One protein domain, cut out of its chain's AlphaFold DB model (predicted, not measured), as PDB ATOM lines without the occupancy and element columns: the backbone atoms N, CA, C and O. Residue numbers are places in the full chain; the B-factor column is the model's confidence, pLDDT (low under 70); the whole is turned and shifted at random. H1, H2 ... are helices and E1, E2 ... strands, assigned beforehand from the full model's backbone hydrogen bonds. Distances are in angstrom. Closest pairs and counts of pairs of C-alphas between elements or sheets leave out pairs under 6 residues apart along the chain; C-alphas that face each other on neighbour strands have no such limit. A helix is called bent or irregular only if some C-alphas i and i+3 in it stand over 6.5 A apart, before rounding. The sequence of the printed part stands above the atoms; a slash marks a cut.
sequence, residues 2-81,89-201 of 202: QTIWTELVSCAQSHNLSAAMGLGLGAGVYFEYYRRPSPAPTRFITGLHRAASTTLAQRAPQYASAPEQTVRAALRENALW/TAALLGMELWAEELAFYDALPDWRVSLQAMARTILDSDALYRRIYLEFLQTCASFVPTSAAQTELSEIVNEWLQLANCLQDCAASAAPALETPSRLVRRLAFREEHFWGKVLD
ATOM      1  N   GLN A   2      25.910 -10.879 -39.105       57.34
ATOM      2  CA  GLN A   2      25.245  -9.946 -38.181       57.34
ATOM      3  C   GLN A   2      24.724  -8.676 -38.878       57.34
ATOM      4  O   GLN A   2      23.635  -8.231 -38.558       57.34
ATOM      5  N   THR A   3      25.417  -8.174 -39.905       77.00
ATOM      6  CA  THR A   3      25.001  -6.985 -40.664       77.00
ATOM      7  C   THR A   3      23.652  -7.139 -41.373       77.00
ATOM      8  O   THR A   3      22.771  -6.325 -41.141       77.00
ATOM      9  N   ILE A   4      23.436  -8.208 -42.151       84.12
ATOM     10  CA  ILE A   4      22.198  -8.363 -42.945       84.12
ATOM     11  C   ILE A   4      20.982  -8.559 -42.036       84.12
ATOM     12  O   ILE A   4      19.945  -7.943 -42.255       84.12
ATOM     13  N   TRP A   5      21.101  -9.391 -40.994       88.88
ATOM     14  CA  TRP A   5      19.999  -9.596 -40.051       88.88
ATOM     15  C   TRP A   5      19.645  -8.302 -39.308       88.88
ATOM     16  O   TRP A   5      18.474  -7.939 -39.229       88.88
ATOM     17  N   THR A   6      20.644  -7.573 -38.807       90.81
ATOM     18  CA  THR A   6      20.414  -6.294 -38.125       90.81
ATOM     19  C   THR A   6      19.793  -5.254 -39.057       90.81
ATOM     20  O   THR A   6      18.854  -4.572 -38.652       90.81
ATOM     21  N   GLU A   7      20.256  -5.158 -40.306       91.75
ATOM     22  CA  GLU A   7      19.664  -4.282 -41.325       91.75
ATOM     23  C   GLU A   7      18.200  -4.640 -41.600       91.75
ATOM     24  O   GLU A   7      17.339  -3.760 -41.619       91.75
ATOM     25  N   LEU A   8      17.902  -5.931 -41.759       92.31
ATOM     26  CA  LEU A   8      16.557  -6.424 -42.030       92.31
ATOM     27  C   LEU A   8      15.600  -6.133 -40.868       92.31
ATOM     28  O   LEU A   8      14.499  -5.630 -41.085       92.31
ATOM     29  N   VAL A   9      16.032  -6.397 -39.632       93.88
ATOM     30  CA  VAL A   9      15.252  -6.104 -38.420       93.88
ATOM     31  C   VAL A   9      15.030  -4.602 -38.265       93.88
ATOM     32  O   VAL A   9      13.907  -4.181 -37.999       93.88
ATOM     33  N   SER A  10      16.063  -3.784 -38.479       95.06
ATOM     34  CA  SER A  10      15.936  -2.324 -38.434       95.06
ATOM     35  C   SER A  10      14.953  -1.812 -39.491       95.06
ATOM     36  O   SER A  10      14.153  -0.921 -39.208       95.06
ATOM     37  N   CYS A  11      14.985  -2.378 -40.701       94.50
ATOM     38  CA  CYS A  11      14.041  -2.045 -41.761       94.50
ATOM     39  C   CYS A  11      12.609  -2.443 -41.370       94.50
ATOM     40  O   CYS A  11      11.705  -1.611 -41.445       94.50
ATOM     41  N   ALA A  12      12.400  -3.659 -40.854       95.69
ATOM     42  CA  ALA A  12      11.092  -4.114 -40.376       95.69
ATOM     43  C   ALA A  12      10.517  -3.187 -39.293       95.69
ATOM     44  O   ALA A  12       9.368  -2.752 -39.391       95.69
ATOM     45  N   GLN A  13      11.341  -2.805 -38.313       96.56
ATOM     46  CA  GLN A  13      10.956  -1.886 -37.239       96.56
ATOM     47  C   GLN A  13      10.543  -0.510 -37.769       96.56
ATOM     48  O   GLN A  13       9.541   0.035 -37.311       96.56
ATOM     49  N   SER A  14      11.244   0.027 -38.775       96.44
ATOM     50  CA  SER A  14      10.878   1.310 -39.401       96.44
ATOM     51  C   SER A  14       9.501   1.296 -40.081       96.44
ATOM     52  O   SER A  14       8.904   2.349 -40.300       96.44
ATOM     53  N   HIS A  15       8.969   0.101 -40.359       94.94
ATOM     54  CA  HIS A  15       7.645  -0.126 -40.931       94.94
ATOM     55  C   HIS A  15       6.635  -0.712 -39.926       94.94
ATOM     56  O   HIS A  15       5.560  -1.141 -40.337       94.94
ATOM     57  N   ASN A  16       6.945  -0.721 -38.623       95.31
ATOM     58  CA  ASN A  16       6.122  -1.332 -37.566       95.31
ATOM     59  C   ASN A  16       5.819  -2.828 -37.797       95.31
ATOM     60  O   ASN A  16       4.754  -3.322 -37.428       95.31
ATOM     61  N   LEU A  17       6.750  -3.554 -38.415       95.88
ATOM     62  CA  LEU A  17       6.653  -4.992 -38.654       95.88
ATOM     63  C   LEU A  17       7.487  -5.768 -37.629       95.88
ATOM     64  O   LEU A  17       8.530  -5.303 -37.165       95.88
ATOM     65  N   SER A  18       7.048  -6.985 -37.300       96.06
ATOM     66  CA  SER A  18       7.861  -7.919 -36.517       96.06
ATOM     67  C   SER A  18       9.071  -8.406 -37.324       96.06
ATOM     68  O   SER A  18       9.085  -8.339 -38.554       96.06
ATOM     69  N   ALA A  19      10.081  -8.954 -36.642       93.88
ATOM     70  CA  ALA A  19      11.252  -9.529 -37.307       93.88
ATOM     71  C   ALA A  19      10.875 -10.689 -38.252       93.88
ATOM     72  O   ALA A  19      11.410 -10.782 -39.354       93.88
ATOM     73  N   ALA A  20       9.900 -11.516 -37.860       95.12
ATOM     74  CA  ALA A  20       9.361 -12.586 -38.696       95.12
ATOM     75  C   ALA A  20       8.704 -12.044 -39.976       95.12
ATOM     76  O   ALA A  20       9.000 -12.520 -41.071       95.12
ATOM     77  N   MET A  21       7.886 -10.992 -39.868       95.62
ATOM     78  CA  MET A  21       7.319 -10.321 -41.043       95.62
ATOM     79  C   MET A  21       8.404  -9.695 -41.921       95.62
ATOM     80  O   MET A  21       8.326  -9.792 -43.144       95.62
ATOM     81  N   GLY A  22       9.438  -9.111 -41.309       95.31
ATOM     82  CA  GLY A  22      10.615  -8.614 -42.017       95.31
ATOM     83  C   GLY A  22      11.298  -9.700 -42.849       95.31
ATOM     84  O   GLY A  22      11.537  -9.508 -44.040       95.31
ATOM     85  N   LEU A  23      11.542 -10.865 -42.243       93.75
ATOM     86  CA  LEU A  23      12.131 -12.025 -42.907       93.75
ATOM     87  C   LEU A  23      11.268 -12.548 -44.055       93.75
ATOM     88  O   LEU A  23      11.751 -12.688 -45.177       93.75
ATOM     89  N   GLY A  24       9.994 -12.826 -43.785       93.69
ATOM     90  CA  GLY A  24       9.098 -13.423 -44.768       93.69
ATOM     91  C   GLY A  24       8.839 -12.523 -45.973       93.69
ATOM     92  O   GLY A  24       8.873 -12.998 -47.107       93.69
ATOM     93  N   LEU A  25       8.639 -11.219 -45.745       95.38
ATOM     94  CA  LEU A  25       8.434 -10.246 -46.819       95.38
ATOM     95  C   LEU A  25       9.739  -9.884 -47.542       95.38
ATOM     96  O   LEU A  25       9.695  -9.562 -48.726       95.38
ATOM     97  N   GLY A  26      10.895  -9.974 -46.889       90.12
ATOM     98  CA  GLY A  26      12.207  -9.657 -47.454       90.12
ATOM     99  C   GLY A  26      12.836 -10.746 -48.330       90.12
ATOM    100  O   GLY A  26      14.046 -10.853 -48.346       90.12
ATOM    101  N   ALA A  27      12.076 -11.574 -49.045       72.94
ATOM    102  CA  ALA A  27      12.594 -12.698 -49.854       72.94
ATOM    103  C   ALA A  27      13.086 -13.949 -49.073       72.94
ATOM    104  O   ALA A  27      13.542 -14.911 -49.691       72.94
ATOM    105  N   GLY A  28      12.923 -14.000 -47.742       77.12
ATOM    106  CA  GLY A  28      12.957 -15.253 -46.974       77.12
ATOM    107  C   GLY A  28      14.338 -15.837 -46.637       77.12
ATOM    108  O   GLY A  28      15.346 -15.134 -46.537       77.12
ATOM    109  N   VAL A  29      14.341 -17.148 -46.370       83.00
ATOM    110  CA  VAL A  29      15.519 -17.938 -45.974       83.00
ATOM    111  C   VAL A  29      16.317 -18.336 -47.214       83.00
ATOM    112  O   VAL A  29      15.753 -18.770 -48.212       83.00
ATOM    113  N   TYR A  30      17.639 -18.227 -47.131       82.56
ATOM    114  CA  TYR A  30      18.574 -18.632 -48.181       82.56
ATOM    115  C   TYR A  30      19.568 -19.663 -47.640       82.56
ATOM    116  O   TYR A  30      19.673 -19.857 -46.430       82.56
ATOM    117  N   PHE A  31      20.291 -20.345 -48.523       86.12
ATOM    118  CA  PHE A  31      21.437 -21.167 -48.148       86.12
ATOM    119  C   PHE A  31      22.581 -20.865 -49.111       86.12
ATOM    120  O   PHE A  31      22.392 -20.904 -50.321       86.12
ATOM    121  N   GLU A  32      23.765 -20.561 -48.587       82.75
ATOM    122  CA  GLU A  32      24.965 -20.337 -49.399       82.75
ATOM    123  C   GLU A  32      26.117 -21.173 -48.844       82.75
ATOM    124  O   GLU A  32      26.450 -21.055 -47.668       82.75
ATOM    125  N   TYR A  33      26.723 -21.997 -49.694       77.19
ATOM    126  CA  TYR A  33      27.871 -22.845 -49.401       77.19
ATOM    127  C   TYR A  33      29.055 -22.446 -50.279       77.19
ATOM    128  O   TYR A  33      29.089 -22.776 -51.462       77.19
ATOM    129  N   TYR A  34      30.053 -21.743 -49.738       71.88
ATOM    130  CA  TYR A  34      31.198 -21.360 -50.566       71.88
ATOM    131  C   TYR A  34      32.274 -22.444 -50.592       71.88
ATOM    132  O   TYR A  34      32.877 -22.781 -49.575       71.88
ATOM    133  N   ARG A  35      32.683 -22.809 -51.802       58.31
ATOM    134  CA  ARG A  35      33.929 -23.528 -52.073       58.31
ATOM    135  C   ARG A  35      35.029 -22.507 -52.404       58.31
ATOM    136  O   ARG A  35      34.834 -21.678 -53.291       58.31
ATOM    137  N   ARG A  36      36.186 -22.498 -51.715       50.91
ATOM    138  CA  ARG A  36      37.374 -21.720 -52.163       50.91
ATOM    139  C   ARG A  36      38.566 -22.600 -52.536       50.91
ATOM    140  O   ARG A  36      38.695 -23.693 -52.002       50.91
ATOM    141  N   PRO A  37      39.487 -22.064 -53.367       48.12
ATOM    142  CA  PRO A  37      40.783 -22.667 -53.679       48.12
ATOM    143  C   PRO A  37      41.910 -22.297 -52.672       48.12
ATOM    144  O   PRO A  37      43.047 -22.101 -53.082       48.12
ATOM    145  N   SER A  38      41.648 -22.116 -51.365       38.59
ATOM    146  CA  SER A  38      42.672 -21.658 -50.386       38.59
ATOM    147  C   SER A  38      42.369 -22.154 -48.952       38.59
ATOM    148  O   SER A  38      41.193 -22.334 -48.643       38.59
ATOM    149  N   PRO A  39      43.370 -22.371 -48.068       44.69
ATOM    150  CA  PRO A  39      43.458 -23.549 -47.189       44.69
ATOM    151  C   PRO A  39      42.645 -23.507 -45.883       44.69
ATOM    152  O   PRO A  39      42.832 -24.375 -45.040       44.69
ATOM    153  N   ALA A  40      41.750 -22.536 -45.691       42.22
ATOM    154  CA  ALA A  40      40.913 -22.463 -44.489       42.22
ATOM    155  C   ALA A  40      39.470 -22.920 -44.808       42.22
ATOM    156  O   ALA A  40      38.830 -22.274 -45.647       42.22
ATOM    157  N   PRO A  41      38.915 -23.956 -44.138       47.00
ATOM    158  CA  PRO A  41      37.584 -24.508 -44.439       47.00
ATOM    159  C   PRO A  41      36.413 -23.604 -44.022       47.00
ATOM    160  O   PRO A  41      35.245 -23.962 -44.159       47.00
ATOM    161  N   THR A  42      36.681 -22.415 -43.489       52.78
ATOM    162  CA  THR A  42      35.635 -21.553 -42.945       52.78
ATOM    163  C   THR A  42      34.975 -20.735 -44.043       52.78
ATOM    164  O   THR A  42      35.388 -19.597 -44.298       52.78
ATOM    165  N   ARG A  43      33.929 -21.272 -44.683       56.81
ATOM    166  CA  ARG A  43      33.001 -20.453 -45.480       56.81
ATOM    167  C   ARG A  43      31.538 -20.848 -45.330       56.81
ATOM    168  O   ARG A  43      30.893 -21.358 -46.232       56.81
ATOM    169  N   PHE A  44      31.076 -20.529 -44.132       55.91
ATOM    170  CA  PHE A  44      29.828 -19.851 -43.806       55.91
ATOM    171  C   PHE A  44      28.582 -20.169 -44.632       55.91
ATOM    172  O   PHE A  44      28.368 -19.629 -45.713       55.91
ATOM    173  N   ILE A  45      27.716 -20.948 -43.996       67.12
ATOM    174  CA  ILE A  45      26.319 -21.107 -44.357       67.12
ATOM    175  C   ILE A  45      25.596 -19.791 -44.071       67.12
ATOM    176  O   ILE A  45      25.486 -19.401 -42.907       67.12
ATOM    177  N   THR A  46      25.109 -19.105 -45.107       67.56
ATOM    178  CA  THR A  46      24.240 -17.935 -44.899       67.56
ATOM    179  C   THR A  46      22.779 -18.332 -44.986       67.56
ATOM    180  O   THR A  46      22.378 -18.935 -45.972       67.56
ATOM    181  N   GLY A  47      22.011 -18.005 -43.945       72.62
ATOM    182  CA  GLY A  47      20.575 -18.275 -43.869       72.62
ATOM    183  C   GLY A  47      19.683 -17.190 -44.494       72.62
ATOM    184  O   GLY A  47      18.466 -17.332 -44.477       72.62
ATOM    185  N   LEU A  48      20.252 -16.085 -44.998       82.88
ATOM    186  CA  LEU A  48      19.504 -14.904 -45.458       82.88
ATOM    187  C   LEU A  48      19.928 -14.474 -46.855       82.88
ATOM    188  O   LEU A  48      21.121 -14.388 -47.154       82.88
ATOM    189  N   HIS A  49      18.947 -14.110 -47.677       84.69
ATOM    190  CA  HIS A  49      19.209 -13.513 -48.977       84.69
ATOM    191  C   HIS A  49      19.820 -12.110 -48.820       84.69
ATOM    192  O   HIS A  49      19.363 -11.293 -48.018       84.69
ATOM    193  N   ARG A  50      20.850 -11.782 -49.611       83.81
ATOM    194  CA  ARG A  50      21.585 -10.508 -49.458       83.81
ATOM    195  C   ARG A  50      20.757  -9.271 -49.783       83.81
ATOM    196  O   ARG A  50      21.038  -8.202 -49.258       83.81
ATOM    197  N   ALA A  51      19.748  -9.407 -50.640       86.81
ATOM    198  CA  ALA A  51      18.854  -8.303 -50.985       86.81
ATOM    199  C   ALA A  51      17.670  -8.152 -50.014       86.81
ATOM    200  O   ALA A  51      16.784  -7.346 -50.286       86.81
ATOM    201  N   ALA A  52      17.627  -8.912 -48.909       89.06
ATOM    202  CA  ALA A  52      16.410  -9.051 -48.118       89.06
ATOM    203  C   ALA A  52      15.847  -7.727 -47.588       89.06
ATOM    204  O   ALA A  52      14.655  -7.455 -47.723       89.06
ATOM    205  N   SER A  53      16.717  -6.860 -47.067       90.19
ATOM    206  CA  SER A  53      16.342  -5.531 -46.571       90.19
ATOM    207  C   SER A  53      15.768  -4.642 -47.681       90.19
ATOM    208  O   SER A  53      14.771  -3.952 -47.479       90.19
ATOM    209  N   THR A  54      16.354  -4.696 -48.881       91.94
ATOM    210  CA  THR A  54      15.879  -3.941 -50.050       91.94
ATOM    211  C   THR A  54      14.512  -4.441 -50.513       91.94
ATOM    212  O   THR A  54      13.615  -3.635 -50.758       91.94
ATOM    213  N   THR A  55      14.328  -5.763 -50.595       94.00
ATOM    214  CA  THR A  55      13.043  -6.370 -50.966       94.00
ATOM    215  C   THR A  55      11.954  -6.037 -49.944       94.00
ATOM    216  O   THR A  55      10.834  -5.689 -50.323       94.00
ATOM    217  N   LEU A  56      12.285  -6.068 -48.649       95.56
ATOM    218  CA  LEU A  56      11.366  -5.685 -47.578       95.56
ATOM    219  C   LEU A  56      10.916  -4.226 -47.712       95.56
ATOM    220  O   LEU A  56       9.714  -3.963 -47.687       95.56
ATOM    221  N   ALA A  57      11.851  -3.292 -47.905       94.50
ATOM    222  CA  ALA A  57      11.541  -1.868 -48.043       94.50
ATOM    223  C   ALA A  57      10.565  -1.584 -49.202       94.50
ATOM    224  O   ALA A  57       9.712  -0.703 -49.105       94.50
ATOM    225  N   GLN A  58      10.651  -2.356 -50.289       94.25
ATOM    226  CA  GLN A  58       9.740  -2.241 -51.434       94.25
ATOM    227  C   GLN A  58       8.350  -2.835 -51.157       94.25
ATOM    228  O   GLN A  58       7.345  -2.311 -51.639       94.25
ATOM    229  N   ARG A  59       8.276  -3.925 -50.384       95.25
ATOM    230  CA  ARG A  59       7.027  -4.653 -50.104       95.25
ATOM    231  C   ARG A  59       6.256  -4.124 -48.902       95.25
ATOM    232  O   ARG A  59       5.037  -4.265 -48.879       95.25
ATOM    233  N   ALA A  60       6.913  -3.502 -47.926       95.62
ATOM    234  CA  ALA A  60       6.251  -3.015 -46.716       95.62
ATOM    235  C   ALA A  60       5.077  -2.046 -47.002       95.62
ATOM    236  O   ALA A  60       4.004  -2.250 -46.426       95.62
ATOM    237  N   PRO A  61       5.179  -1.073 -47.937       94.88
ATOM    238  CA  PRO A  61       4.033  -0.240 -48.313       94.88
ATOM    239  C   PRO A  61       2.887  -1.038 -48.953       94.88
ATOM    240  O   PRO A  61       1.718  -0.745 -48.715       94.88
ATOM    241  N   GLN A  62       3.212  -2.065 -49.744       95.56
ATOM    242  CA  GLN A  62       2.218  -2.911 -50.412       95.56
ATOM    243  C   GLN A  62       1.457  -3.754 -49.390       95.56
ATOM    244  O   GLN A  62       0.228  -3.792 -49.432       95.56
ATOM    245  N   TYR A  63       2.173  -4.331 -48.421       95.81
ATOM    246  CA  TYR A  63       1.592  -5.121 -47.339       95.81
ATOM    247  C   TYR A  63       0.558  -4.324 -46.532       95.81
ATOM    248  O   TYR A  63      -0.496  -4.859 -46.202       95.81
ATOM    249  N   ALA A  64       0.808  -3.034 -46.282       92.69
ATOM    250  CA  ALA A  64      -0.149  -2.172 -45.587       92.69
ATOM    251  C   ALA A  64      -1.477  -1.993 -46.353       92.69
ATOM    252  O   ALA A  64      -2.519  -1.787 -45.735       92.69
ATOM    253  N   SER A  65      -1.446  -2.069 -47.687       95.06
ATOM    254  CA  SER A  65      -2.618  -1.869 -48.553       95.06
ATOM    255  C   SER A  65      -3.312  -3.165 -48.992       95.06
ATOM    256  O   SER A  65      -4.524  -3.173 -49.187       95.06
ATOM    257  N   ALA A  66      -2.557  -4.252 -49.153       96.06
ATOM    258  CA  ALA A  66      -3.019  -5.518 -49.718       96.06
ATOM    259  C   ALA A  66      -2.287  -6.713 -49.066       96.06
ATOM    260  O   ALA A  66      -1.545  -7.432 -49.743       96.06
ATOM    261  N   PRO A  67      -2.478  -6.950 -47.752       94.62
ATOM    262  CA  PRO A  67      -1.652  -7.878 -46.979       94.62
ATOM    263  C   PRO A  67      -1.679  -9.309 -47.522       94.62
ATOM    264  O   PRO A  67      -0.622  -9.913 -47.677       94.62
ATOM    265  N   GLU A  68      -2.852  -9.841 -47.879       95.50
ATOM    266  CA  GLU A  68      -2.965 -11.201 -48.421       95.50
ATOM    267  C   GLU A  68      -2.174 -11.365 -49.728       95.50
ATOM    268  O   GLU A  68      -1.372 -12.291 -49.863       95.50
ATOM    269  N   GLN A  69      -2.354 -10.445 -50.681       95.81
ATOM    270  CA  GLN A  69      -1.679 -10.513 -51.977       95.81
ATOM    271  C   GLN A  69      -0.162 -10.379 -51.824       95.81
ATOM    272  O   GLN A  69       0.589 -11.126 -52.455       95.81
ATOM    273  N   THR A  70       0.300  -9.458 -50.974       95.81
ATOM    274  CA  THR A  70       1.732  -9.268 -50.723       95.81
ATOM    275  C   THR A  70       2.350 -10.488 -50.042       95.81
ATOM    276  O   THR A  70       3.442 -10.901 -50.430       95.81
ATOM    277  N   VAL A  71       1.658 -11.114 -49.084       94.94
ATOM    278  CA  VAL A  71       2.139 -12.342 -48.429       94.94
ATOM    279  C   VAL A  71       2.221 -13.502 -49.420       94.94
ATOM    280  O   VAL A  71       3.249 -14.172 -49.465       94.94
ATOM    281  N   ARG A  72       1.198 -13.725 -50.257       94.44
ATOM    282  CA  ARG A  72       1.233 -14.769 -51.301       94.44
ATOM    283  C   ARG A  72       2.393 -14.562 -52.275       94.44
ATOM    284  O   ARG A  72       3.122 -15.502 -52.586       94.44
ATOM    285  N   ALA A  73       2.600 -13.323 -52.725       93.25
ATOM    286  CA  ALA A  73       3.729 -12.978 -53.587       93.25
ATOM    287  C   ALA A  73       5.078 -13.230 -52.894       93.25
ATOM    288  O   ALA A  73       6.005 -13.743 -53.520       93.25
ATOM    289  N   ALA A  74       5.176 -12.919 -51.599       94.06
ATOM    290  CA  ALA A  74       6.370 -13.180 -50.811       94.06
ATOM    291  C   ALA A  74       6.657 -14.678 -50.663       94.06
ATOM    292  O   ALA A  74       7.751 -15.104 -51.016       94.06
ATOM    293  N   LEU A  75       5.672 -15.480 -50.244       92.88
ATOM    294  CA  LEU A  75       5.789 -16.940 -50.135       92.88
ATOM    295  C   LEU A  75       6.264 -17.567 -51.448       92.88
ATOM    296  O   LEU A  75       7.229 -18.333 -51.456       92.88
ATOM    297  N   ARG A  76       5.636 -17.175 -52.562       91.31
ATOM    298  CA  ARG A  76       6.010 -17.652 -53.892       91.31
ATOM    299  C   ARG A  76       7.442 -17.273 -54.251       91.31
ATOM    300  O   ARG A  76       8.181 -18.124 -54.728       91.31
ATOM    301  N   GLU A  77       7.841 -16.020 -54.046       90.44
ATOM    302  CA  GLU A  77       9.205 -15.588 -54.366       90.44
ATOM    303  C   GLU A  77      10.247 -16.344 -53.528       90.44
ATOM    304  O   GLU A  77      11.233 -16.815 -54.087       90.44
ATOM    305  N   ASN A  78       9.999 -16.539 -52.230       89.56
ATOM    306  CA  ASN A  78      10.900 -17.272 -51.333       89.56
ATOM    307  C   ASN A  78      11.108 -18.716 -51.823       89.56
ATOM    308  O   ASN A  78      12.238 -19.190 -51.937       89.56
ATOM    309  N   ALA A  79      10.017 -19.392 -52.188       89.50
ATOM    310  CA  ALA A  79      10.062 -20.738 -52.748       89.50
ATOM    311  C   ALA A  79      10.775 -20.801 -54.105       89.50
ATOM    312  O   ALA A  79      11.544 -21.728 -54.355       89.50
ATOM    313  N   LEU A  80      10.552 -19.820 -54.986       87.38
ATOM    314  CA  LEU A  80      11.239 -19.756 -56.279       87.38
ATOM    315  C   LEU A  80      12.743 -19.542 -56.105       87.38
ATOM    316  O   LEU A  80      13.514 -20.201 -56.797       87.38
ATOM    317  N   TRP A  81      13.166 -18.679 -55.177       84.44
ATOM    318  CA  TRP A  81      14.585 -18.501 -54.867       84.44
ATOM    319  C   TRP A  81      15.228 -19.801 -54.402       84.44
ATOM    320  O   TRP A  81      16.314 -20.136 -54.859       84.44
ATOM    321  N   THR A  89      26.682 -23.256 -55.560       78.94
ATOM    322  CA  THR A  89      27.004 -22.921 -54.175       78.94
ATOM    323  C   THR A  89      25.809 -22.363 -53.407       78.94
ATOM    324  O   THR A  89      25.997 -21.774 -52.348       78.94
ATOM    325  N   ALA A  90      24.593 -22.491 -53.931       81.75
ATOM    326  CA  ALA A  90      23.403 -21.867 -53.375       81.75
ATOM    327  C   ALA A  90      22.242 -22.847 -53.220       81.75
ATOM    328  O   ALA A  90      22.186 -23.874 -53.898       81.75
ATOM    329  N   ALA A  91      21.310 -22.484 -52.339       83.00
ATOM    330  CA  ALA A  91      20.053 -23.177 -52.099       83.00
ATOM    331  C   ALA A  91      20.249 -24.701 -51.953       83.00
ATOM    332  O   ALA A  91      21.131 -25.137 -51.208       83.00
ATOM    333  N   LEU A  92      19.444 -25.507 -52.653       84.88
ATOM    334  CA  LEU A  92      19.490 -26.972 -52.596       84.88
ATOM    335  C   LEU A  92      20.833 -27.548 -53.046       84.88
ATOM    336  O   LEU A  92      21.411 -28.372 -52.342       84.88
ATOM    337  N   LEU A  93      21.367 -27.072 -54.172       83.38
ATOM    338  CA  LEU A  93      22.603 -27.611 -54.737       83.38
ATOM    339  C   LEU A  93      23.803 -27.348 -53.814       83.38
ATOM    340  O   LEU A  93      24.651 -28.217 -53.624       83.38
ATOM    341  N   GLY A  94      23.827 -26.191 -53.147       86.25
ATOM    342  CA  GLY A  94      24.815 -25.903 -52.110       86.25
ATOM    343  C   GLY A  94      24.728 -26.866 -50.920       86.25
ATOM    344  O   GLY A  94      25.762 -27.276 -50.390       86.25
ATOM    345  N   MET A  95      23.516 -27.248 -50.501       88.56
ATOM    346  CA  MET A  95      23.323 -28.224 -49.420       88.56
ATOM    347  C   MET A  95      23.780 -29.625 -49.834       88.56
ATOM    348  O   MET A  95      24.428 -30.308 -49.042       88.56
ATOM    349  N   GLU A  96      23.485 -30.046 -51.063       87.94
ATOM    350  CA  GLU A  96      23.913 -31.343 -51.597       87.94
ATOM    351  C   GLU A  96      25.439 -31.452 -51.665       87.94
ATOM    352  O   GLU A  96      26.003 -32.416 -51.141       87.94
ATOM    353  N   LEU A  97      26.111 -30.432 -52.210       86.50
ATOM    354  CA  LEU A  97      27.575 -30.381 -52.253       86.50
ATOM    355  C   LEU A  97      28.183 -30.433 -50.852       86.50
ATOM    356  O   LEU A  97      29.126 -31.186 -50.610       86.50
ATOM    357  N   TRP A  98      27.627 -29.668 -49.910       88.50
ATOM    358  CA  TRP A  98      28.099 -29.711 -48.532       88.50
ATOM    359  C   TRP A  98      27.941 -31.111 -47.932       88.50
ATOM    360  O   TRP A  98      28.860 -31.612 -47.287       88.50
ATOM    361  N   ALA A  99      26.811 -31.776 -48.178       89.94
ATOM    362  CA  ALA A  99      26.566 -33.117 -47.671       89.94
ATOM    363  C   ALA A  99      27.578 -34.142 -48.202       89.94
ATOM    364  O   ALA A  99      28.014 -35.020 -47.454       89.94
ATOM    365  N   GLU A 100      27.943 -34.050 -49.481       88.06
ATOM    366  CA  GLU A 100      28.952 -34.910 -50.102       88.06
ATOM    367  C   GLU A 100      30.344 -34.684 -49.516       88.06
ATOM    368  O   GLU A 100      31.032 -35.647 -49.177       88.06
ATOM    369  N   GLU A 101      30.745 -33.424 -49.361       86.88
ATOM    370  CA  GLU A 101      32.088 -33.087 -48.893       86.88
ATOM    371  C   GLU A 101      32.257 -33.341 -47.388       86.88
ATOM    372  O   GLU A 101      33.339 -33.743 -46.956       86.88
ATOM    373  N   LEU A 102      31.194 -33.195 -46.586       87.75
ATOM    374  CA  LEU A 102      31.244 -33.332 -45.127       87.75
ATOM    375  C   LEU A 102      31.781 -34.690 -44.656       87.75
ATOM    376  O   LEU A 102      32.431 -34.749 -43.616       87.75
ATOM    377  N   ALA A 103      31.573 -35.763 -45.425       85.88
ATOM    378  CA  ALA A 103      32.096 -37.094 -45.107       85.88
ATOM    379  C   ALA A 103      33.636 -37.174 -45.119       85.88
ATOM    380  O   ALA A 103      34.194 -38.107 -44.554       85.88
ATOM    381  N   PHE A 104      34.311 -36.204 -45.741       85.06
ATOM    382  CA  PHE A 104      35.768 -36.162 -45.908       85.06
ATOM    383  C   PHE A 104      36.415 -34.978 -45.176       85.06
ATOM    384  O   PHE A 104      37.594 -34.680 -45.377       85.06
ATOM    385  N   TYR A 105      35.646 -34.247 -44.361       85.50
ATOM    386  CA  TYR A 105      36.118 -33.018 -43.720       85.50
ATOM    387  C   TYR A 105      37.233 -33.255 -42.703       85.50
ATOM    388  O   TYR A 105      38.041 -32.358 -42.492       85.50
ATOM    389  N   ASP A 106      37.309 -34.433 -42.087       85.50
ATOM    390  CA  ASP A 106      38.343 -34.788 -41.110       85.50
ATOM    391  C   ASP A 106      39.761 -34.839 -41.704       85.50
ATOM    392  O   ASP A 106      40.741 -34.712 -40.965       85.50
ATOM    393  N   ALA A 107      39.875 -34.942 -43.031       86.06
ATOM    394  CA  ALA A 107      41.134 -34.829 -43.760       86.06
ATOM    395  C   ALA A 107      41.633 -33.377 -43.912       86.06
ATOM    396  O   ALA A 107      42.774 -33.158 -44.329       86.06
ATOM    397  N   LEU A 108      40.803 -32.372 -43.604       83.44
ATOM    398  CA  LEU A 108      41.154 -30.959 -43.750       83.44
ATOM    399  C   LEU A 108      41.838 -30.403 -42.489       83.44
ATOM    400  O   LEU A 108      41.450 -30.743 -41.368       83.44
ATOM    401  N   PRO A 109      42.796 -29.467 -42.629       81.69
ATOM    402  CA  PRO A 109      43.264 -28.670 -41.499       81.69
ATOM    403  C   PRO A 109      42.096 -27.934 -40.823       81.69
ATOM    404  O   PRO A 109      41.184 -27.456 -41.494       81.69
ATOM    405  N   ASP A 110      42.117 -27.836 -39.492       84.44
ATOM    406  CA  ASP A 110      41.141 -27.074 -38.690       84.44
ATOM    407  C   ASP A 110      39.663 -27.492 -38.840       84.44
ATOM    408  O   ASP A 110      38.745 -26.729 -38.505       84.44
ATOM    409  N   TRP A 111      39.394 -28.718 -39.298       85.75
ATOM    410  CA  TRP A 111      38.028 -29.205 -39.514       85.75
ATOM    411  C   TRP A 111      37.155 -29.102 -38.258       85.75
ATOM    412  O   TRP A 111      36.008 -28.669 -38.343       85.75
ATOM    413  N   ARG A 112      37.707 -29.391 -37.070       90.00
ATOM    414  CA  ARG A 112      36.989 -29.292 -35.784       90.00
ATOM    415  C   ARG A 112      36.486 -27.880 -35.515       90.00
ATOM    416  O   ARG A 112      35.322 -27.699 -35.165       90.00
ATOM    417  N   VAL A 113      37.355 -26.886 -35.704       87.19
ATOM    418  CA  VAL A 113      37.014 -25.467 -35.526       87.19
ATOM    419  C   VAL A 113      35.907 -25.082 -36.502       87.19
ATOM    420  O   VAL A 113      34.957 -24.395 -36.129       87.19
ATOM    421  N   SER A 114      35.986 -25.587 -37.732       85.12
ATOM    422  CA  SER A 114      34.987 -25.335 -38.770       85.12
ATOM    423  C   SER A 114      33.627 -25.952 -38.427       85.12
ATOM    424  O   SER A 114      32.611 -25.262 -38.521       85.12
ATOM    425  N   LEU A 115      33.585 -27.206 -37.962       88.81
ATOM    426  CA  LEU A 115      32.343 -27.851 -37.520       88.81
ATOM    427  C   LEU A 115      31.718 -27.134 -36.322       88.81
ATOM    428  O   LEU A 115      30.514 -26.886 -36.318       88.81
ATOM    429  N   GLN A 116      32.529 -26.737 -35.336       89.75
ATOM    430  CA  GLN A 116      32.055 -25.966 -34.185       89.75
ATOM    431  C   GLN A 116      31.493 -24.606 -34.602       89.75
ATOM    432  O   GLN A 116      30.441 -24.200 -34.108       89.75
ATOM    433  N   ALA A 117      32.163 -23.904 -35.518       87.00
ATOM    434  CA  ALA A 117      31.688 -22.627 -36.037       87.00
ATOM    435  C   ALA A 117      30.365 -22.781 -36.802       87.00
ATOM    436  O   ALA A 117      29.456 -21.973 -36.608       87.00
ATOM    437  N   MET A 118      30.224 -23.825 -37.626       88.19
ATOM    438  CA  MET A 118      28.972 -24.127 -38.328       88.19
ATOM    439  C   MET A 118      27.845 -24.469 -37.354       88.19
ATOM    440  O   MET A 118      26.771 -23.886 -37.449       88.19
ATOM    441  N   ALA A 119      28.101 -25.340 -36.377       92.06
ATOM    442  CA  ALA A 119      27.118 -25.692 -35.361       92.06
ATOM    443  C   ALA A 119      26.630 -24.467 -34.581       92.06
ATOM    444  O   ALA A 119      25.427 -24.261 -34.456       92.06
ATOM    445  N   ARG A 120      27.555 -23.622 -34.107       90.44
ATOM    446  CA  ARG A 120      27.209 -22.355 -33.442       90.44
ATOM    447  C   ARG A 120      26.399 -21.455 -34.355       90.44
ATOM    448  O   ARG A 120      25.371 -20.959 -33.938       90.44
ATOM    449  N   THR A 121      26.797 -21.321 -35.617       88.38
ATOM    450  CA  THR A 121      26.049 -20.514 -36.586       88.38
ATOM    451  C   THR A 121      24.606 -21.000 -36.727       88.38
ATOM    452  O   THR A 121      23.695 -20.181 -36.701       88.38
ATOM    453  N   ILE A 122      24.381 -22.314 -36.837       91.31
ATOM    454  CA  ILE A 122      23.034 -22.893 -36.923       91.31
ATOM    455  C   ILE A 122      22.238 -22.605 -35.644       91.31
ATOM    456  O   ILE A 122      21.082 -22.204 -35.740       91.31
ATOM    457  N   LEU A 123      22.842 -22.780 -34.466       93.00
ATOM    458  CA  LEU A 123      22.182 -22.558 -33.175       93.00
ATOM    459  C   LEU A 123      21.877 -21.074 -32.924       93.00
ATOM    460  O   LEU A 123      20.732 -20.728 -32.661       93.00
ATOM    461  N   ASP A 124      22.871 -20.199 -33.076       91.06
ATOM    462  CA  ASP A 124      22.789 -18.757 -32.798       91.06
ATOM    463  C   ASP A 124      21.839 -18.015 -33.751       91.06
ATOM    464  O   ASP A 124      21.439 -16.884 -33.483       91.06
ATOM    465  N   SER A 125      21.506 -18.626 -34.891       88.69
ATOM    466  CA  SER A 125      20.548 -18.094 -35.867       88.69
ATOM    467  C   SER A 125      19.209 -18.832 -35.862       88.69
ATOM    468  O   SER A 125      18.445 -18.692 -36.814       88.69
ATOM    469  N   ASP A 126      18.925 -19.635 -34.834       91.50
ATOM    470  CA  ASP A 126      17.690 -20.411 -34.708       91.50
ATOM    471  C   ASP A 126      17.396 -21.293 -35.932       91.50
ATOM    472  O   ASP A 126      16.369 -21.172 -36.613       91.50
ATOM    473  N   ALA A 127      18.331 -22.201 -36.209       93.62
ATOM    474  CA  ALA A 127      18.347 -23.037 -37.400       93.62
ATOM    475  C   ALA A 127      18.395 -22.204 -38.688       93.62
ATOM    476  O   ALA A 127      17.568 -22.384 -39.582       93.62
ATOM    477  N   LEU A 128      19.361 -21.284 -38.801       91.12
ATOM    478  CA  LEU A 128      19.567 -20.479 -40.015       91.12
ATOM    479  C   LEU A 128      18.283 -19.745 -40.429       91.12
ATOM    480  O   LEU A 128      17.869 -19.792 -41.587       91.12
ATOM    481  N   TYR A 129      17.655 -19.105 -39.444       92.19
ATOM    482  CA  TYR A 129      16.440 -18.296 -39.526       92.19
ATOM    483  C   TYR A 129      15.156 -19.058 -39.880       92.19
ATOM    484  O   TYR A 129      14.098 -18.449 -40.038       92.19
ATOM    485  N   ARG A 130      15.189 -20.394 -39.945       94.06
ATOM    486  CA  ARG A 130      14.006 -21.213 -40.265       94.06
ATOM    487  C   ARG A 130      12.952 -21.180 -39.174       94.06
ATOM    488  O   ARG A 130      11.767 -21.175 -39.485       94.06
ATOM    489  N   ARG A 131      13.360 -21.089 -37.904       95.31
ATOM    490  CA  ARG A 131      12.416 -20.893 -36.794       95.31
ATOM    491  C   ARG A 131      11.696 -19.549 -36.908       95.31
ATOM    492  O   ARG A 131      10.485 -19.491 -36.746       95.31
ATOM    493  N   ILE A 132      12.418 -18.498 -37.286       94.56
ATOM    494  CA  ILE A 132      11.838 -17.170 -37.519       94.56
ATOM    495  C   ILE A 132      10.901 -17.198 -38.740       94.56
ATOM    496  O   ILE A 132       9.843 -16.574 -38.742       94.56
ATOM    497  N   TYR A 133      11.243 -17.960 -39.780       94.88
ATOM    498  CA  TYR A 133      10.354 -18.148 -40.927       94.88
ATOM    499  C   TYR A 133       9.097 -18.957 -40.567       94.88
ATOM    500  O   TYR A 133       8.012 -18.684 -41.077       94.88
ATOM    501  N   LEU A 134       9.196 -19.912 -39.639       95.81
ATOM    502  CA  LEU A 134       8.030 -20.599 -39.082       95.81
ATOM    503  C   LEU A 134       7.100 -19.621 -38.347       95.81
ATOM    504  O   LEU A 134       5.889 -19.671 -38.557       95.81
ATOM    505  N   GLU A 135       7.647 -18.690 -37.563       96.44
ATOM    506  CA  GLU A 135       6.861 -17.611 -36.941       96.44
ATOM    507  C   GLU A 135       6.177 -16.721 -37.991       96.44
ATOM    508  O   GLU A 135       5.041 -16.283 -37.798       96.44
ATOM    509  N   PHE A 136       6.823 -16.486 -39.137       95.75
ATOM    510  CA  PHE A 136       6.207 -15.782 -40.261       95.75
ATOM    511  C   PHE A 136       5.013 -16.554 -40.835       95.75
ATOM    512  O   PHE A 136       3.939 -15.972 -41.006       95.75
ATOM    513  N   LEU A 137       5.160 -17.864 -41.074       95.12
ATOM    514  CA  LEU A 137       4.061 -18.715 -41.541       95.12
ATOM    515  C   LEU A 137       2.884 -18.714 -40.559       95.12
ATOM    516  O   LEU A 137       1.734 -18.650 -40.993       95.12
ATOM    517  N   GLN A 138       3.163 -18.751 -39.255       95.94
ATOM    518  CA  GLN A 138       2.155 -18.667 -38.194       95.94
ATOM    519  C   GLN A 138       1.453 -17.306 -38.185       95.94
ATOM    520  O   GLN A 138       0.226 -17.249 -38.152       95.94
ATOM    521  N   THR A 139       2.218 -16.216 -38.280       94.44
ATOM    522  CA  THR A 139       1.685 -14.844 -38.320       94.44
ATOM    523  C   THR A 139       0.770 -14.644 -39.526       94.44
ATOM    524  O   THR A 139      -0.266 -13.994 -39.427       94.44
ATOM    525  N   CYS A 140       1.125 -15.236 -40.667       92.25
ATOM    526  CA  CYS A 140       0.368 -15.091 -41.904       92.25
ATOM    527  C   CYS A 140      -0.811 -16.059 -42.051       92.25
ATOM    528  O   CYS A 140      -1.553 -15.951 -43.028       92.25
ATOM    529  N   ALA A 141      -1.016 -16.971 -41.094       93.12
ATOM    530  CA  ALA A 141      -2.084 -17.970 -41.142       93.12
ATOM    531  C   ALA A 141      -3.494 -17.353 -41.202       93.12
ATOM    532  O   ALA A 141      -4.436 -18.002 -41.652       93.12
ATOM    533  N   SER A 142      -3.647 -16.095 -40.773       90.81
ATOM    534  CA  SER A 142      -4.896 -15.335 -40.896       90.81
ATOM    535  C   SER A 142      -5.207 -14.876 -42.324       90.81
ATOM    536  O   SER A 142      -6.346 -14.510 -42.596       90.81
ATOM    537  N   PHE A 143      -4.213 -14.848 -43.216       89.94
ATOM    538  CA  PHE A 143      -4.357 -14.403 -44.608       89.94
ATOM    539  C   PHE A 143      -4.293 -15.568 -45.596       89.94
ATOM    540  O   PHE A 143      -4.964 -15.549 -46.622       89.94
ATOM    541  N   VAL A 144      -3.460 -16.571 -45.309       91.75
ATOM    542  CA  VAL A 144      -3.153 -17.674 -46.226       91.75
ATOM    543  C   VAL A 144      -3.100 -18.978 -45.427       91.75
ATOM    544  O   VAL A 144      -2.513 -18.985 -44.345       91.75
ATOM    545  N   PRO A 145      -3.687 -20.089 -45.907       91.06
ATOM    546  CA  PRO A 145      -3.655 -21.357 -45.181       91.06
ATOM    547  C   PRO A 145      -2.239 -21.958 -45.157       91.06
ATOM    548  O   PRO A 145      -1.812 -22.622 -46.093       91.06
ATOM    549  N   THR A 146      -1.507 -21.763 -44.057       92.94
ATOM    550  CA  THR A 146      -0.098 -22.187 -43.921       92.94
ATOM    551  C   THR A 146       0.114 -23.413 -43.020       92.94
ATOM    552  O   THR A 146       1.255 -23.793 -42.779       92.94
ATOM    553  N   SER A 147      -0.937 -24.061 -42.506       92.06
ATOM    554  CA  SER A 147      -0.827 -25.103 -41.460       92.06
ATOM    555  C   SER A 147       0.045 -26.311 -41.839       92.06
ATOM    556  O   SER A 147       0.849 -26.775 -41.025       92.06
ATOM    557  N   ALA A 148      -0.068 -26.801 -43.077       91.19
ATOM    558  CA  ALA A 148       0.766 -27.895 -43.577       91.19
ATOM    559  C   ALA A 148       2.244 -27.472 -43.657       91.19
ATOM    560  O   ALA A 148       3.117 -28.151 -43.116       91.19
ATOM    561  N   ALA A 149       2.508 -26.292 -44.230       92.19
ATOM    562  CA  ALA A 149       3.847 -25.716 -44.320       92.19
ATOM    563  C   ALA A 149       4.470 -25.479 -42.929       92.19
ATOM    564  O   ALA A 149       5.652 -25.742 -42.731       92.19
ATOM    565  N   GLN A 150       3.680 -25.041 -41.940       94.75
ATOM    566  CA  GLN A 150       4.145 -24.863 -40.561       94.75
ATOM    567  C   GLN A 150       4.616 -26.181 -39.934       94.75
ATOM    568  O   GLN A 150       5.673 -26.218 -39.303       94.75
ATOM    569  N   THR A 151       3.846 -27.258 -40.109       94.25
ATOM    570  CA  THR A 151       4.205 -28.586 -39.584       94.25
ATOM    571  C   THR A 151       5.528 -29.057 -40.180       94.25
ATOM    572  O   THR A 151       6.456 -29.391 -39.446       94.25
ATOM    573  N   GLU A 152       5.654 -29.003 -41.504       95.06
ATOM    574  CA  GLU A 152       6.855 -29.470 -42.201       95.06
ATOM    575  C   GLU A 152       8.092 -28.637 -41.860       95.06
ATOM    576  O   GLU A 152       9.155 -29.193 -41.579       95.06
ATOM    577  N   LEU A 153       7.959 -27.308 -41.806       95.44
ATOM    578  CA  LEU A 153       9.078 -26.442 -41.454       95.44
ATOM    579  C   LEU A 153       9.512 -26.619 -39.994       95.44
ATOM    580  O   LEU A 153      10.705 -26.565 -39.707       95.44
ATOM    581  N   SER A 154       8.579 -26.868 -39.071       97.06
ATOM    582  CA  SER A 154       8.906 -27.193 -37.676       97.06
ATOM    583  C   SER A 154       9.797 -28.434 -37.583       97.06
ATOM    584  O   SER A 154      10.797 -28.454 -36.861       97.06
ATOM    585  N   GLU A 155       9.493 -29.461 -38.372       96.75
ATOM    586  CA  GLU A 155      10.315 -30.665 -38.434       96.75
ATOM    587  C   GLU A 155      11.688 -30.396 -39.078       96.75
ATOM    588  O   GLU A 155      12.692 -30.903 -38.577       96.75
ATOM    589  N   ILE A 156      11.763 -29.569 -40.128       95.94
ATOM    590  CA  ILE A 156      13.033 -29.123 -40.732       95.94
ATOM    591  C   ILE A 156      13.890 -28.355 -39.713       95.94
ATOM    592  O   ILE A 156      15.089 -28.609 -39.596       95.94
ATOM    593  N   VAL A 157      13.290 -27.451 -38.931       96.62
ATOM    594  CA  VAL A 157      13.975 -26.716 -37.853       96.62
ATOM    595  C   VAL A 157      14.597 -27.685 -36.850       96.62
ATOM    596  O   VAL A 157      15.766 -27.539 -36.495       96.62
ATOM    597  N   ASN A 158      13.847 -28.698 -36.414       97.62
ATOM    598  CA  ASN A 158      14.355 -29.693 -35.470       97.62
ATOM    599  C   ASN A 158      15.525 -30.496 -36.053       97.62
ATOM    600  O   ASN A 158      16.491 -30.774 -35.343       97.62
ATOM    601  N   GLU A 159      15.482 -30.828 -37.344       96.81
ATOM    602  CA  GLU A 159      16.583 -31.522 -38.014       96.81
ATOM    603  C   GLU A 159      17.847 -30.666 -38.151       96.81
ATOM    604  O   GLU A 159      18.950 -31.175 -37.951       96.81
ATOM    605  N   TRP A 160      17.714 -29.367 -38.421       96.00
ATOM    606  CA  TRP A 160      18.851 -28.443 -38.403       96.00
ATOM    607  C   TRP A 160      19.503 -28.361 -37.021       96.00
ATOM    608  O   TRP A 160      20.731 -28.382 -36.912       96.00
ATOM    609  N   LEU A 161      18.700 -28.318 -35.956       96.56
ATOM    610  CA  LEU A 161      19.211 -28.331 -34.584       96.56
ATOM    611  C   LEU A 161      19.887 -29.668 -34.245       96.56
ATOM    612  O   LEU A 161      20.955 -29.680 -33.632       96.56
ATOM    613  N   GLN A 162      19.316 -30.792 -34.692       97.25
ATOM    614  CA  GLN A 162      19.947 -32.106 -34.567       97.25
ATOM    615  C   GLN A 162      21.302 -32.142 -35.283       97.25
ATOM    616  O   GLN A 162      22.283 -32.610 -34.707       97.25
ATOM    617  N   LEU A 163      21.375 -31.615 -36.509       95.88
ATOM    618  CA  LEU A 163      22.622 -31.508 -37.257       95.88
ATOM    619  C   LEU A 163      23.659 -30.687 -36.485       95.88
ATOM    620  O   LEU A 163      24.790 -31.141 -36.342       95.88
ATOM    621  N   ALA A 164      23.288 -29.519 -35.953       95.50
ATOM    622  CA  ALA A 164      24.205 -28.685 -35.180       95.50
ATOM    623  C   ALA A 164      24.803 -29.438 -33.982       95.50
ATOM    624  O   ALA A 164      26.017 -29.398 -33.782       95.50
ATOM    625  N   ASN A 165      23.982 -30.181 -33.239       96.12
ATOM    626  CA  ASN A 165      24.453 -31.003 -32.123       96.12
ATOM    627  C   ASN A 165      25.400 -32.113 -32.604       96.12
ATOM    628  O   ASN A 165      26.508 -32.235 -32.086       96.12
ATOM    629  N   CYS A 166      25.041 -32.840 -33.669       95.94
ATOM    630  CA  CYS A 166      25.918 -33.860 -34.252       95.94
ATOM    631  C   CYS A 166      27.272 -33.290 -34.704       95.94
ATOM    632  O   CYS A 166      28.297 -33.954 -34.553       95.94
ATOM    633  N   LEU A 167      27.301 -32.069 -35.247       94.12
ATOM    634  CA  LEU A 167      28.541 -31.394 -35.634       94.12
ATOM    635  C   LEU A 167      29.416 -31.055 -34.414       94.12
ATOM    636  O   LEU A 167      30.636 -31.224 -34.487       94.12
ATOM    637  N   GLN A 168      28.824 -30.619 -33.294       94.56
ATOM    638  CA  GLN A 168      29.562 -30.389 -32.042       94.56
ATOM    639  C   GLN A 168      30.148 -31.688 -31.489       94.56
ATOM    640  O   GLN A 168      31.338 -31.728 -31.166       94.56
ATOM    641  N   ASP A 169      29.344 -32.752 -31.453       95.38
ATOM    642  CA  ASP A 169      29.763 -34.067 -30.969       95.38
ATOM    643  C   ASP A 169      30.909 -34.632 -31.818       95.38
ATOM    644  O   ASP A 169      31.929 -35.083 -31.290       95.38
ATOM    645  N   CYS A 170      30.800 -34.534 -33.149       94.38
ATOM    646  CA  CYS A 170      31.865 -34.949 -34.063       94.38
ATOM    647  C   CYS A 170      33.151 -34.150 -33.832       94.38
ATOM    648  O   CYS A 170      34.233 -34.732 -33.786       94.38
ATOM    649  N   ALA A 171      33.051 -32.831 -33.647       91.94
ATOM    650  CA  ALA A 171      34.214 -31.982 -33.396       91.94
ATOM    651  C   ALA A 171      34.899 -32.268 -32.050       91.94
ATOM    652  O   ALA A 171      36.106 -32.039 -31.914       91.94
ATOM    653  N   ALA A 172      34.153 -32.759 -31.057       92.75
ATOM    654  CA  ALA A 172      34.672 -33.155 -29.750       92.75
ATOM    655  C   ALA A 172      35.254 -34.584 -29.741       92.75
ATOM    656  O   ALA A 172      36.178 -34.861 -28.976       92.75
ATOM    657  N   SER A 173      34.771 -35.479 -30.608       92.19
ATOM    658  CA  SER A 173      35.192 -36.886 -30.653       92.19
ATOM    659  C   SER A 173      36.662 -37.074 -31.052       92.19
ATOM    660  O   SER A 173      37.203 -36.337 -31.874       92.19
ATOM    661  N   ALA A 174      37.330 -38.095 -30.505       85.75
ATOM    662  CA  ALA A 174      38.661 -38.523 -30.951       85.75
ATOM    663  C   ALA A 174      38.620 -39.258 -32.307       85.75
ATOM    664  O   ALA A 174      39.558 -39.137 -33.089       85.75
ATOM    665  N   ALA A 175      37.518 -39.959 -32.590       85.81
ATOM    666  CA  ALA A 175      37.233 -40.640 -33.852       85.81
ATOM    667  C   ALA A 175      35.883 -40.120 -34.390       85.81
ATOM    668  O   ALA A 175      34.827 -40.589 -33.949       85.81
ATOM    669  N   PRO A 176      35.879 -39.074 -35.235       86.19
ATOM    670  CA  PRO A 176      34.642 -38.470 -35.721       86.19
ATOM    671  C   PRO A 176      33.927 -39.392 -36.714       86.19
ATOM    672  O   PRO A 176      34.554 -39.967 -37.593       86.19
ATOM    673  N   ALA A 177      32.603 -39.496 -36.598       89.12
ATOM    674  CA  ALA A 177      31.761 -40.245 -37.534       89.12
ATOM    675  C   ALA A 177      30.997 -39.269 -38.443       89.12
ATOM    676  O   ALA A 177      29.798 -39.030 -38.254       89.12
ATOM    677  N   LEU A 178      31.708 -38.646 -39.391       91.38
ATOM    678  CA  LEU A 178      31.179 -37.565 -40.238       91.38
ATOM    679  C   LEU A 178      30.146 -38.029 -41.278       91.38
ATOM    680  O   LEU A 178      29.411 -37.210 -41.836       91.38
ATOM    681  N   GLU A 179      29.987 -39.336 -41.482       92.44
ATOM    682  CA  GLU A 179      28.926 -39.888 -42.325       92.44
ATOM    683  C   GLU A 179      27.535 -39.596 -41.756       92.44
ATOM    684  O   GLU A 179      26.571 -39.442 -42.509       92.44
ATOM    685  N   THR A 180      27.410 -39.508 -40.429       93.38
ATOM    686  CA  THR A 180      26.134 -39.206 -39.769       93.38
ATOM    687  C   THR A 180      25.645 -37.797 -40.110       93.38
ATOM    688  O   THR A 180      24.553 -37.686 -40.676       93.38
ATOM    689  N   PRO A 181      26.407 -36.716 -39.846       93.62
ATOM    690  CA  PRO A 181      25.984 -35.382 -40.244       93.62
ATOM    691  C   PRO A 181      25.887 -35.232 -41.773       93.62
ATOM    692  O   PRO A 181      24.965 -34.567 -42.232       93.62
ATOM    693  N   SER A 182      26.713 -35.920 -42.576       93.25
ATOM    694  CA  SER A 182      26.548 -35.962 -44.044       93.25
ATOM    695  C   SER A 182      25.156 -36.470 -44.461       93.25
ATOM    696  O   SER A 182      24.455 -35.817 -45.239       93.25
ATOM    697  N   ARG A 183      24.689 -37.590 -43.889       94.50
ATOM    698  CA  ARG A 183      23.334 -38.118 -44.145       94.50
ATOM    699  C   ARG A 183      22.236 -37.157 -43.693       94.50
ATOM    700  O   ARG A 183      21.224 -37.048 -44.383       94.50
ATOM    701  N   LEU A 184      22.425 -36.472 -42.563       94.88
ATOM    702  CA  LEU A 184      21.474 -35.466 -42.079       94.88
ATOM    703  C   LEU A 184      21.346 -34.298 -43.063       94.88
ATOM    704  O   LEU A 184      20.224 -33.913 -43.373       94.88
ATOM    705  N   VAL A 185      22.454 -33.783 -43.608       93.12
ATOM    706  CA  VAL A 185      22.408 -32.698 -44.605       93.12
ATOM    707  C   VAL A 185      21.698 -33.149 -45.886       93.12
ATOM    708  O   VAL A 185      20.858 -32.410 -46.390       93.12
ATOM    709  N   ARG A 186      21.945 -34.373 -46.382       92.94
ATOM    710  CA  ARG A 186      21.204 -34.906 -47.549       92.94
ATOM    711  C   ARG A 186      19.704 -34.994 -47.288       92.94
ATOM    712  O   ARG A 186      18.905 -34.627 -48.144       92.94
ATOM    713  N   ARG A 187      19.318 -35.475 -46.103       94.75
ATOM    714  CA  ARG A 187      17.910 -35.545 -45.706       94.75
ATOM    715  C   ARG A 187      17.300 -34.147 -45.627       94.75
ATOM    716  O   ARG A 187      16.224 -33.945 -46.172       94.75
ATOM    717  N   LEU A 188      18.002 -33.185 -45.028       93.88
ATOM    718  CA  LEU A 188      17.583 -31.785 -44.997       93.88
ATOM    719  C   LEU A 188      17.396 -31.221 -46.409       93.88
ATOM    720  O   LEU A 188      16.348 -30.648 -46.665       93.88
ATOM    721  N   ALA A 189      18.341 -31.432 -47.332       90.69
ATOM    722  CA  ALA A 189      18.225 -30.956 -48.714       90.69
ATOM    723  C   ALA A 189      16.945 -31.484 -49.384       90.69
ATOM    724  O   ALA A 189      16.139 -30.702 -49.880       90.69
ATOM    725  N   PHE A 190      16.694 -32.792 -49.282       91.38
ATOM    726  CA  PHE A 190      15.468 -33.405 -49.793       91.38
ATOM    727  C   PHE A 190      14.206 -32.808 -49.152       91.38
ATOM    728  O   PHE A 190      13.243 -32.479 -49.839       91.38
ATOM    729  N   ARG A 191      14.182 -32.658 -47.825       92.94
ATOM    730  CA  ARG A 191      13.005 -32.131 -47.119       92.94
ATOM    731  C   ARG A 191      12.730 -30.671 -47.455       92.94
ATOM    732  O   ARG A 191      11.570 -30.302 -47.602       92.94
ATOM    733  N   GLU A 192      13.778 -29.871 -47.596       92.06
ATOM    734  CA  GLU A 192      13.682 -28.474 -48.012       92.06
ATOM    735  C   GLU A 192      13.127 -28.375 -49.429       92.06
ATOM    736  O   GLU A 192      12.193 -27.615 -49.644       92.06
ATOM    737  N   GLU A 193      13.607 -29.189 -50.372       89.62
ATOM    738  CA  GLU A 193      13.073 -29.229 -51.742       89.62
ATOM    739  C   GLU A 193      11.557 -29.473 -51.742       89.62
ATOM    740  O   GLU A 193      10.792 -28.748 -52.381       89.62
ATOM    741  N   HIS A 194      11.103 -30.452 -50.955       90.19
ATOM    742  CA  HIS A 194       9.681 -30.774 -50.840       90.19
ATOM    743  C   HIS A 194       8.889 -29.645 -50.180       90.19
ATOM    744  O   HIS A 194       7.801 -29.299 -50.645       90.19
ATOM    745  N   PHE A 195       9.430 -29.067 -49.107       92.31
ATOM    746  CA  PHE A 195       8.804 -27.962 -48.395       92.31
ATOM    747  C   PHE A 195       8.639 -26.743 -49.306       92.31
ATOM    748  O   PHE A 195       7.525 -26.244 -49.469       92.31
ATOM    749  N   TRP A 196       9.713 -26.287 -49.952       89.56
ATOM    750  CA  TRP A 196       9.669 -25.121 -50.829       89.56
ATOM    751  C   TRP A 196       8.825 -25.381 -52.074       89.56
ATOM    752  O   TRP A 196       8.175 -24.462 -52.563       89.56
ATOM    753  N   GLY A 197       8.770 -26.621 -52.572       84.88
ATOM    754  CA  GLY A 197       7.804 -27.030 -53.594       84.88
ATOM    755  C   GLY A 197       6.358 -26.774 -53.158       84.88
ATOM    756  O   GLY A 197       5.622 -26.090 -53.862       84.88
ATOM    757  N   LYS A 198       5.975 -27.227 -51.959       80.19
ATOM    758  CA  LYS A 198       4.617 -27.049 -51.409       80.19
ATOM    759  C   LYS A 198       4.266 -25.608 -51.071       80.19
ATOM    760  O   LYS A 198       3.099 -25.242 -51.135       80.19
ATOM    761  N   VAL A 199       5.242 -24.775 -50.707       82.75
ATOM    762  CA  VAL A 199       5.003 -23.341 -50.466       82.75
ATOM    763  C   VAL A 199       4.437 -22.652 -51.720       82.75
ATOM    764  O   VAL A 199       3.719 -21.664 -51.587       82.75
ATOM    765  N   LEU A 200       4.697 -23.178 -52.924       75.56
ATOM    766  CA  LEU A 200       4.095 -22.673 -54.165       75.56
ATOM    767  C   LEU A 200       2.598 -22.994 -54.300       75.56
ATOM    768  O   LEU A 200       1.922 -22.324 -55.082       75.56
ATOM    769  N   ASP A 201       2.092 -23.975 -53.549       73.75
ATOM    770  CA  ASP A 201       0.691 -24.411 -53.563       73.75
ATOM    771  C   ASP A 201      -0.177 -23.694 -52.502       73.75
ATOM    772  O   ASP A 201      -1.383 -23.940 -52.429       73.75
TER     773      ASP A 201
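AT A GLANCE: This is residues 2 to 81 and 89 to 201 of the 202 residues of the protein "DUF4872 domain-containing protein" of Chloroflexi bacterium (UniProt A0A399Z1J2). Two long helices, H8 and H9, lie side by side along an elongated body of helices; in one half H6 packs on H8 and H5 on H9, and in the other H7 packs on H8 and the end of H4 on H9. In that other half the short H2 crosses H1, H3, H4 and H7, and a small hairpin of two strands, E1 and E2, lies near the middle of the whole. The printed part has 193 residues, with named elements in the order H1 H2 E1 E2 H3 H4 H5 H6 H7 H8 H9; the sheet E1 - E2 is antiparallel and the class is mostly helix. The whole is compact, with a radius of gyration of the C-alphas of 17.2 A and spans of 57 by 31 by 24 A.

IN THESE COORDINATES: H1, residues 2 to 14, begins at C-alpha 2 (25.245, -9.946, -38.181). H2 is residues 19 to 25, E1 residues 29 to 32 and E2 residues 46 to 48. H3, residues 52 to 65, is only just irregular, with C-alphas 58 and 61 6.8 A apart. H4 is residues 67 to 81, H5 residues 91 to 102 and H6 residues 111 to 124. H7, residues 130 to 142, is irregular, with C-alphas 139 and 142 7.1 A apart. H8, residues 147 to 172, is 38.2 A long. H9, residues 179 to 199, is 30.2 A long and ends at C-alpha 199 (5.003, -23.341, -50.466).

HOW THE PARTS SIT: H1, with residues 8 to 13 alone, touches the hub H2, about perpendicular at 88 degrees; the closest C-alphas, of Ala 12 and Gly 22, are 4.8 A apart. H2 also touches H3, H4 and H7. In the hairpin E1 and E2, N 30 and O 47 are within hydrogen-bond range at 2.9 A. H4, H7, H8 and H9 form an up and down bundle, each running against the one before it. H7 and H8 touch at a shallow tilt of 11 degrees, closest at the C-alphas of Leu 134 and Gln 150, 6.0 A. H5 touches H9, opposite ways at a shallow tilt of 8 degrees, closest at the C-alphas of Ala 99 and Ser 182, 4.6 A. H6 touches H8, closest at the C-alphas of Ala 119 and Ala 164, 4.2 A. Every O i to N i+4 pair is within hydrogen-bond range in H1, H2, H4, H5, H6, H8 and H9, against 7 of 10 in H3 and 8 of 9 in H7.

THE WHOLE: The C-alphas farthest apart, of Ser 65 and Ala 174, are 57.9 A apart. Residues 82 to 88 are not printed; C-alphas 81 and 89 are 13.2 A apart across this cut. The link E1 to E2 is long. Confidence is under 70 at residue 2 and residues 35 to 46; the mean pLDDT of the printed part is 88.1.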